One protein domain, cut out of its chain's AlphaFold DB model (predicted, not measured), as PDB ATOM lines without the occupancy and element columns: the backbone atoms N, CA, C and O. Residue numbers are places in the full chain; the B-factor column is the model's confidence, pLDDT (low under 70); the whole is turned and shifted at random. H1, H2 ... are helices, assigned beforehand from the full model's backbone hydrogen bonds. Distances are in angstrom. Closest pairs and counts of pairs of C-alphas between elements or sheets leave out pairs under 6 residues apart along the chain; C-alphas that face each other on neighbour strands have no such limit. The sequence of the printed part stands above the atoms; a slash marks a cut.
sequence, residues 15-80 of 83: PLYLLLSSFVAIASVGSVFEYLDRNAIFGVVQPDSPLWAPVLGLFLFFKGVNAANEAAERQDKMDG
ATOM      1  N   PRO A  15       9.817 -17.635 -42.713       93.44
ATOM      2  CA  PRO A  15       8.954 -18.633 -42.075       93.44
ATOM      3  C   PRO A  15       9.584 -20.031 -41.973       93.44
ATOM      4  O   PRO A  15       9.321 -20.764 -41.020       93.44
ATOM      5  N   LEU A  16      10.437 -20.404 -42.932       90.62
ATOM      6  CA  LEU A  16      11.129 -21.689 -42.917       90.62
ATOM      7  C   LEU A  16      12.189 -21.734 -41.813       90.62
ATOM      8  O   LEU A  16      12.331 -22.760 -41.151       90.62
ATOM      9  N   TYR A  17      12.886 -20.620 -41.565       87.31
ATOM     10  CA  TYR A  17      13.818 -20.516 -40.441       87.31
ATOM     11  C   TYR A  17      13.113 -20.719 -39.102       87.31
ATOM     12  O   TYR A  17      13.633 -21.447 -38.259       87.31
ATOM     13  N   LEU A  18      11.922 -20.142 -38.906       90.19
ATOM     14  CA  LEU A  18      11.137 -20.362 -37.686       90.19
ATOM     15  C   LEU A  18      10.744 -21.829 -37.507       90.19
ATOM     16  O   LEU A  18      10.905 -22.389 -36.423       90.19
ATOM     17  N   LEU A  19      10.260 -22.456 -38.576       93.12
ATOM     18  CA  LEU A  19       9.800 -23.839 -38.553       93.12
ATOM     19  C   LEU A  19      10.954 -24.811 -38.265       93.12
ATOM     20  O   LEU A  19      10.852 -25.654 -37.375       93.12
ATOM     21  N   LEU A  20      12.094 -24.638 -38.937       88.44
ATOM     22  CA  LEU A  20      13.303 -25.423 -38.672       88.44
ATOM     23  C   LEU A  20      13.859 -25.164 -37.264       88.44
ATOM     24  O   LEU A  20      14.258 -26.107 -36.582       88.44
ATOM     25  N   SER A  21      13.833 -23.916 -36.789       87.81
ATOM     26  CA  SER A  21      14.273 -23.573 -35.428       87.81
ATOM     27  C   SER A  21      13.402 -24.231 -34.361       87.81
ATOM     28  O   SER A  21      13.929 -24.692 -33.350       87.81
ATOM     29  N   SER A  22      12.089 -24.336 -34.592       93.12
ATOM     30  CA  SER A  22      11.171 -25.045 -33.696       93.12
ATOM     31  C   SER A  22      11.546 -26.522 -33.563       93.12
ATOM     32  O   SER A  22      11.705 -27.012 -32.444       93.12
ATOM     33  N   PHE A  23      11.804 -27.215 -34.679       88.56
ATOM     34  CA  PHE A  23      12.264 -28.606 -34.640       88.56
ATOM     35  C   PHE A  23      13.605 -28.759 -33.926       88.56
ATOM     36  O   PHE A  23      13.767 -29.651 -33.095       88.56
ATOM     37  N   VAL A  24      14.555 -27.864 -34.200       88.19
ATOM     38  CA  VAL A  24      15.864 -27.860 -33.540       88.19
ATOM     39  C   VAL A  24      15.724 -27.630 -32.032       88.19
ATOM     40  O   VAL A  24      16.442 -28.264 -31.259       88.19
ATOM     41  N   ALA A  25      14.818 -26.755 -31.596       87.75
ATOM     42  CA  ALA A  25      14.544 -26.520 -30.181       87.75
ATOM     43  C   ALA A  25      13.953 -27.770 -29.511       87.75
ATOM     44  O   ALA A  25      14.482 -28.208 -28.492       87.75
ATOM     45  N   ILE A  26      12.938 -28.392 -30.122       87.38
ATOM     46  CA  ILE A  26      12.315 -29.630 -29.624       87.38
ATOM     47  C   ILE A  26      13.351 -30.755 -29.518       87.38
ATOM     48  O   ILE A  26      13.466 -31.388 -28.468       87.38
ATOM     49  N   ALA A  27      14.151 -30.959 -30.568       84.31
ATOM     50  CA  ALA A  27      15.218 -31.954 -30.579       84.31
ATOM     51  C   ALA A  27      16.245 -31.686 -29.472       84.31
ATOM     52  O   ALA A  27      16.626 -32.602 -28.757       84.31
ATOM     53  N   SER A  28      16.642 -30.425 -29.269       84.69
ATOM     54  CA  SER A  28      17.636 -30.073 -28.243       84.69
ATOM     55  C   SER A  28      17.129 -30.329 -26.831       84.69
ATOM     56  O   SER A  28      17.864 -30.876 -26.016       84.69
ATOM     57  N   VAL A  29      15.881 -29.950 -26.545       83.56
ATOM     58  CA  VAL A  29      15.262 -30.196 -25.240       83.56
ATOM     59  C   VAL A  29      15.170 -31.700 -24.994       83.56
ATOM     60  O   VAL A  29      15.658 -32.176 -23.973       83.56
ATOM     61  N   GLY A  30      14.638 -32.465 -25.950       79.75
ATOM     62  CA  GLY A  30      14.535 -33.913 -25.801       79.75
ATOM     63  C   GLY A  30      15.898 -34.612 -25.697       79.75
ATOM     64  O   GLY A  30      16.013 -35.551 -24.925       79.75
ATOM     65  N   SER A  31      16.949 -34.124 -26.373       76.06
ATOM     66  CA  SER A  31      18.306 -34.676 -26.244       76.06
ATOM     67  C   SER A  31      18.888 -34.475 -24.845       76.06
ATOM     68  O   SER A  31      19.615 -35.339 -24.366       76.06
ATOM     69  N   VAL A  32      18.571 -33.364 -24.169       78.94
ATOM     70  CA  VAL A  32      18.996 -33.135 -22.777       78.94
ATOM     71  C   VAL A  32      18.273 -34.091 -21.828       78.94
ATOM     72  O   VAL A  32      18.913 -34.686 -20.965       78.94
ATOM     73  N   PHE A  33      16.963 -34.274 -22.001       78.06
ATOM     74  CA  PHE A  33      16.199 -35.233 -21.196       78.06
ATOM     75  C   PHE A  33      16.654 -36.675 -21.440       78.06
ATOM     76  O   PHE A  33      16.897 -37.402 -20.486       78.06
ATOM     77  N   GLU A  34      16.867 -37.063 -22.696       75.06
ATOM     78  CA  GLU A  34      17.401 -38.375 -23.074       75.06
ATOM     79  C   GLU A  34      18.807 -38.608 -22.493       75.06
ATOM     80  O   GLU A  34      19.102 -39.699 -22.000       75.06
ATOM     81  N   TYR A  35      19.648 -37.569 -22.450       72.69
ATOM     82  CA  TYR A  35      20.958 -37.626 -21.800       72.69
ATOM     83  C   TYR A  35      20.868 -37.862 -20.281       72.69
ATOM     84  O   TYR A  35      21.629 -38.666 -19.738       72.69
ATOM     85  N   LEU A  36      19.949 -37.174 -19.596       76.12
ATOM     86  CA  LEU A  36      19.797 -37.238 -18.138       76.12
ATOM     87  C   LEU A  36      19.103 -38.521 -17.666       76.12
ATOM     88  O   LEU A  36      19.609 -39.179 -16.758       76.12
ATOM     89  N   ASP A  37      17.992 -38.900 -18.296       73.62
ATOM     90  CA  ASP A  37      17.197 -40.076 -17.911       73.62
ATOM     91  C   ASP A  37      17.754 -41.390 -18.472       73.62
ATOM     92  O   ASP A  37      17.235 -42.460 -18.151       73.62
ATOM     93  N   ARG A  38      18.800 -41.337 -19.316       68.12
ATOM     94  CA  ARG A  38      19.374 -42.509 -20.012       68.12
ATOM     95  C   ARG A  38      18.319 -43.318 -20.777       68.12
ATOM     96  O   ARG A  38      18.494 -44.512 -21.015       68.12
ATOM     97  N   ASN A  39      17.224 -42.672 -21.163       69.88
ATOM     98  CA  ASN A  39      16.094 -43.284 -21.836       69.88
ATOM     99  C   ASN A  39      15.964 -42.663 -23.225       69.88
ATOM    100  O   ASN A  39      15.858 -41.444 -23.349       69.88
ATOM    101  N   ALA A  40      15.990 -43.489 -24.271       67.25
ATOM    102  CA  ALA A  40      15.997 -43.009 -25.649       67.25
ATOM    103  C   ALA A  40      14.599 -42.568 -26.101       67.25
ATOM    104  O   ALA A  40      13.880 -43.323 -26.756       67.25
ATOM    105  N   ILE A  41      14.221 -41.332 -25.764       64.81
ATOM    106  CA  ILE A  41      12.915 -40.737 -26.099       64.81
ATOM    107  C   ILE A  41      12.747 -40.603 -27.618       64.81
ATOM    108  O   ILE A  41      11.649 -40.815 -28.132       64.81
ATOM    109  N   PHE A  42      13.819 -40.294 -28.354       64.62
ATOM    110  CA  PHE A  42      13.758 -40.237 -29.816       64.62
ATOM    111  C   PHE A  42      14.040 -41.580 -30.495       64.62
ATOM    112  O   PHE A  42      13.764 -41.723 -31.685       64.62
ATOM    113  N   GLY A  43      14.594 -42.561 -29.777       63.66
ATOM    114  CA  GLY A  43      14.858 -43.912 -30.290       63.66
ATOM    115  C   GLY A  43      15.837 -43.996 -31.472       63.66
ATOM    116  O   GLY A  43      16.035 -45.079 -32.017       63.66
ATOM    117  N   VAL A  44      16.452 -42.877 -31.881       65.19
ATOM    118  CA  VAL A  44      17.355 -42.799 -33.046       65.19
ATOM    119  C   VAL A  44      18.690 -43.488 -32.757       65.19
ATOM    120  O   VAL A  44      19.265 -44.121 -33.641       65.19
ATOM    121  N   VAL A  45      19.176 -43.401 -31.515       60.66
ATOM    122  CA  VAL A  45      20.367 -44.114 -31.039       60.66
ATOM    123  C   VAL A  45      20.039 -44.719 -29.679       60.66
ATOM    124  O   VAL A  45      19.571 -44.024 -28.785       60.66
ATOM    125  N   GLN A  46      20.265 -46.021 -29.522       62.84
ATOM    126  CA  GLN A  46      19.954 -46.726 -28.278       62.84
ATOM    127  C   GLN A  46      20.995 -46.397 -27.188       62.84
ATOM    128  O   GLN A  46      22.184 -46.312 -27.518       62.84
ATOM    129  N   PRO A  47      20.598 -46.272 -25.906       61.59
ATOM    130  CA  PRO A  47      21.511 -45.922 -24.810       61.59
ATOM    131  C   PRO A  47      22.588 -46.987 -24.552       61.59
ATOM    132  O   PRO A  47      23.659 -46.664 -24.043       61.59
ATOM    133  N   ASP A  48      22.325 -48.242 -24.936       64.06
ATOM    134  CA  ASP A  48      23.276 -49.363 -24.876       64.06
ATOM    135  C   ASP A  48      24.405 -49.271 -25.919       64.06
ATOM    136  O   ASP A  48      25.360 -50.050 -25.885       64.06
ATOM    137  N   SER A  49      24.335 -48.322 -26.859       64.94
ATOM    138  CA  SER A  49      25.392 -48.127 -27.848       64.94
ATOM    139  C   SER A  49      26.558 -47.326 -27.253       64.94
ATOM    140  O   SER A  49      26.363 -46.180 -26.838       64.94
ATOM    141  N   PRO A  50      27.809 -47.829 -27.304       68.62
ATOM    142  CA  PRO A  50      28.988 -47.067 -26.877       68.62
ATOM    143  C   PRO A  50      29.215 -45.789 -27.709       68.62
ATOM    144  O   PRO A  50      29.999 -44.927 -27.317       68.62
ATOM    145  N   LEU A  51      28.516 -45.642 -28.841       67.88
ATOM    146  CA  LEU A  51      28.541 -44.456 -29.697       67.88
ATOM    147  C   LEU A  51      27.500 -43.390 -29.307       67.88
ATOM    148  O   LEU A  51      27.579 -42.273 -29.812       67.88
ATOM    149  N   TRP A  52      26.567 -43.676 -28.391       64.44
ATOM    150  CA  TRP A  52      25.502 -42.742 -27.996       64.44
ATOM    151  C   TRP A  52      26.045 -41.480 -27.310       64.44
ATOM    152  O   TRP A  52      25.767 -40.362 -27.746       64.44
ATOM    153  N   ALA A  53      26.900 -41.645 -26.296       68.12
ATOM    154  CA  ALA A  53      27.488 -40.518 -25.569       68.12
ATOM    155  C   ALA A  53      28.438 -39.652 -26.434       68.12
ATOM    156  O   ALA A  53      28.310 -38.425 -26.401       68.12
ATOM    157  N   PRO A  54      29.340 -40.228 -27.258       73.50
ATOM    158  CA  PRO A  54      30.168 -39.445 -28.174       73.50
ATOM    159  C   PRO A  54      29.362 -38.662 -29.215       73.50
ATOM    160  O   PRO A  54      29.681 -37.506 -29.473       73.50
ATOM    161  N   VAL A  55      28.318 -39.258 -29.803       73.31
ATOM    162  CA  VAL A  55      27.519 -38.615 -30.862       73.31
ATOM    163  C   VAL A  55      26.701 -37.449 -30.311       73.31
ATOM    164  O   VAL A  55      26.693 -36.377 -30.916       73.31
ATOM    165  N   LEU A  56      26.077 -37.612 -29.140       69.38
ATOM    166  CA  LEU A  56      25.382 -36.519 -28.451       69.38
ATOM    167  C   LEU A  56      26.345 -35.397 -28.051       69.38
ATOM    168  O   LEU A  56      26.056 -34.223 -28.285       69.38
ATOM    169  N   GLY A  57      27.510 -35.753 -27.502       72.06
ATOM    170  CA  GLY A  57      28.547 -34.792 -27.131       72.06
ATOM    171  C   GLY A  57      29.065 -33.995 -28.328       72.06
ATOM    172  O   GLY A  57      29.142 -32.770 -28.263       72.06
ATOM    173  N   LEU A  58      29.348 -34.663 -29.449       75.44
ATOM    174  CA  LEU A  58      29.752 -34.016 -30.700       75.44
ATOM    175  C   LEU A  58      28.641 -33.136 -31.272       75.44
ATOM    176  O   LEU A  58      28.926 -32.018 -31.692       75.44
ATOM    177  N   PHE A  59      27.385 -33.587 -31.262       75.81
ATOM    178  CA  PHE A  59      26.254 -32.790 -31.741       75.81
ATOM    179  C   PHE A  59      26.083 -31.496 -30.934       75.81
ATOM    180  O   PHE A  59      25.980 -30.410 -31.509       75.81
ATOM    181  N   LEU A  60      26.125 -31.594 -29.602       73.88
ATOM    182  CA  LEU A  60      26.054 -30.441 -28.702       73.88
ATOM    183  C   LEU A  60      27.266 -29.517 -28.864       73.88
ATOM    184  O   LEU A  60      27.101 -28.298 -28.915       73.88
ATOM    185  N   PHE A  61      28.468 -30.079 -29.009       75.94
ATOM    186  CA  PHE A  61      29.696 -29.318 -29.220       75.94
ATOM    187  C   PHE A  61      29.682 -28.558 -30.551       75.94
ATOM    188  O   PHE A  61      29.908 -27.353 -30.563       75.94
ATOM    189  N   PHE A  62      29.342 -29.216 -31.665       79.88
ATOM    190  CA  PHE A  62      29.232 -28.561 -32.972       79.88
ATOM    191  C   PHE A  62      28.185 -27.453 -32.965       79.88
ATOM    192  O   PHE A  62      28.408 -26.381 -33.528       79.88
ATOM    193  N   LYS A  63      27.048 -27.690 -32.306       78.94
ATOM    194  CA  LYS A  63      26.007 -26.676 -32.176       78.94
ATOM    195  C   LYS A  63      26.478 -25.487 -31.333       78.94
ATOM    196  O   LYS A  63      26.237 -24.348 -31.721       78.94
ATOM    197  N   GLY A  64      27.186 -25.744 -30.233       76.75
ATOM    198  CA  GLY A  64      27.780 -24.712 -29.383       76.75
ATOM    199  C   GLY A  64      28.843 -23.884 -30.105       76.75
ATOM    200  O   GLY A  64      28.796 -22.661 -30.054       76.75
ATOM    201  N   VAL A  65      29.752 -24.533 -30.838       81.69
ATOM    202  CA  VAL A  65      30.802 -23.856 -31.619       81.69
ATOM    203  C   VAL A  65      30.201 -23.006 -32.738       81.69
ATOM    204  O   VAL A  65      30.604 -21.862 -32.910       81.69
ATOM    205  N   ASN A  66      29.198 -23.512 -33.464       81.50
ATOM    206  CA  ASN A  66      28.525 -22.719 -34.497       81.50
ATOM    207  C   ASN A  66      27.795 -21.506 -33.906       81.50
ATOM    208  O   ASN A  66      27.908 -20.414 -34.451       81.50
ATOM    209  N   ALA A  67      27.104 -21.676 -32.776       80.00
ATOM    210  CA  ALA A  67      26.448 -20.566 -32.091       80.00
ATOM    211  C   ALA A  67      27.458 -19.525 -31.576       80.00
ATOM    212  O   ALA A  67      27.208 -18.327 -31.680       80.00
ATOM    213  N   ALA A  68      28.608 -19.968 -31.058       77.44
ATOM    214  CA  ALA A  68      29.679 -19.084 -30.603       77.44
ATOM    215  C   ALA A  68      30.319 -18.307 -31.765       77.44
ATOM    216  O   ALA A  68      30.536 -17.106 -31.641       77.44
ATOM    217  N   ASN A  69      30.562 -18.961 -32.904       82.69
ATOM    218  CA  ASN A  69      31.103 -18.309 -34.096       82.69
ATOM    219  C   ASN A  69      30.116 -17.294 -34.688       82.69
ATOM    220  O   ASN A  69      30.512 -16.189 -35.037       82.69
ATOM    221  N   GLU A  70      28.825 -17.630 -34.748       83.19
ATOM    222  CA  GLU A  70      27.794 -16.703 -35.227       83.19
ATOM    223  C   GLU A  70      27.620 -15.505 -34.277       83.19
ATOM    224  O   GLU A  70      27.433 -14.371 -34.723       83.19
ATOM    225  N   ALA A  71      27.718 -15.726 -32.962       78.69
ATOM    226  CA  ALA A  71      27.708 -14.650 -31.975       78.69
ATOM    227  C   ALA A  71      28.938 -13.739 -32.116       78.69
ATOM    228  O   ALA A  71      28.782 -12.518 -32.093       78.69
ATOM    229  N   ALA A  72      30.124 -14.317 -32.327       78.06
ATOM    230  CA  ALA A  72      31.357 -13.571 -32.565       78.06
ATOM    231  C   ALA A  72      31.272 -12.724 -33.848       78.06
ATOM    232  O   ALA A  72      31.533 -11.527 -33.801       78.06
ATOM    233  N   GLU A  73      30.795 -13.288 -34.965       80.69
ATOM    234  CA  GLU A  73      30.596 -12.541 -36.219       80.69
ATOM    235  C   GLU A  73      29.567 -11.404 -36.082       80.69
ATOM    236  O   GLU A  73      29.706 -10.347 -36.705       80.69
ATOM    237  N   ARG A  74      28.517 -11.592 -35.270       81.12
ATOM    238  CA  ARG A  74      27.547 -10.527 -34.970       81.12
ATOM    239  C   ARG A  74      28.168  -9.420 -34.128       81.12
ATOM    240  O   ARG A  74      27.863  -8.255 -34.369       81.12
ATOM    241  N   GLN A  75      29.011  -9.772 -33.160       73.75
ATOM    242  CA  GLN A  75      29.723  -8.801 -32.335       73.75
ATOM    243  C   GLN A  75      30.703  -7.978 -33.177       73.75
ATOM    244  O   GLN A  75      30.636  -6.755 -33.122       73.75
ATOM    245  N   ASP A  76      31.493  -8.617 -34.042       72.06
ATOM    246  CA  ASP A  76      32.418  -7.930 -34.958       72.06
ATOM    247  C   ASP A  76      31.685  -6.984 -35.925       72.06
ATOM    248  O   ASP A  76      32.128  -5.859 -36.166       72.06
ATOM    249  N   LYS A  77      30.511  -7.389 -36.434       74.88
ATOM    250  CA  LYS A  77      29.652  -6.516 -37.255       74.88
ATOM    251  C   LYS A  77      29.124  -5.299 -36.497       74.88
ATOM    252  O   LYS A  77      28.940  -4.254 -37.116       74.88
ATOM    253  N   MET A  78      28.834  -5.433 -35.202       74.25
ATOM    254  CA  MET A  78      28.337  -4.325 -34.376       74.25
ATOM    255  C   MET A  78      29.456  -3.380 -33.932       74.25
ATOM    256  O   MET A  78      29.212  -2.182 -33.828       74.25
ATOM    257  N   ASP A  79      30.665  -3.900 -33.713       71.62
ATOM    258  CA  ASP A  79      31.822  -3.122 -33.247       71.62
ATOM    259  C   ASP A  79      32.584  -2.422 -34.394       71.62
ATOM    260  O   ASP A  79      33.521  -1.659 -34.174       71.62
ATOM    261  N   GLY A  80      32.167  -2.640 -35.649       64.50
ATOM    262  CA  GLY A  80      32.663  -1.904 -36.816       64.50
ATOM    263  C   GLY A  80      34.072  -2.290 -37.280       64.50
ATOM    264  O   GLY A  80      34.623  -1.614 -38.152       64.50
TER     265      GLY A  80
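What this domain is: This is residues 15 to 80 of the 83 residues of an uncharacterized protein of Scenedesmus sp. NREL 46B-D3 (UniProt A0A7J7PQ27). Two long helices, H2 and H1, make an open V, and a long loop, residues 38 to 51, joins them at its point. They come near each other close to that loop, and two free arms stick out: residues 15 to 26, which belong to H1, and residues 64 to 80, of which 64 to 79 belong to H2. The printed part has 66 residues with two named helices, in the order H1, H2, and no named strand; the class is all helix. The whole is loose, with a radius of gyration of the C-alphas of 15.1 A, and elongated, spanning 50 by 27 by 15 A.

Where its parts are: Find C-alpha 52 at (25.502, -42.742, -27.996); from there H2, residues 52 to 79, runs 40.5 A to C-alpha 79 at (31.822, -3.122, -33.247). Then go to C-alpha 15 at (8.954, -18.633, -42.075), where H1, residues 15 to 37, begins; it is 33.3 A long.

How they stand to each other: Start from H2 and look across to H1: the two are close but not clearly touching, with 1 pair of C-alphas within 8 A. That closest pair is Ser 31 and Leu 56, whose C-alphas are 7.6 A apart. The helices run opposite ways at a steep tilt of 44 degrees, and their centres are 15.3 A apart. Along the backbones of H1 and H2 you will find every O i to N i+4 pair within hydrogen-bond range.

The domain as a whole: The C-alphas farthest apart are those of Asp 48 and Gly 80, 49.8 A. Without the stretches that stand free, the body has 37 residues and spans 22 by 21 by 15 A. The link from H1 to H2, 14 residues, is long, and the printed part has no cut. Look in the B-factor column for a mean pLDDT of the printed part of 76.5; it is under 70 at residues 38 to 53, 56 and 80.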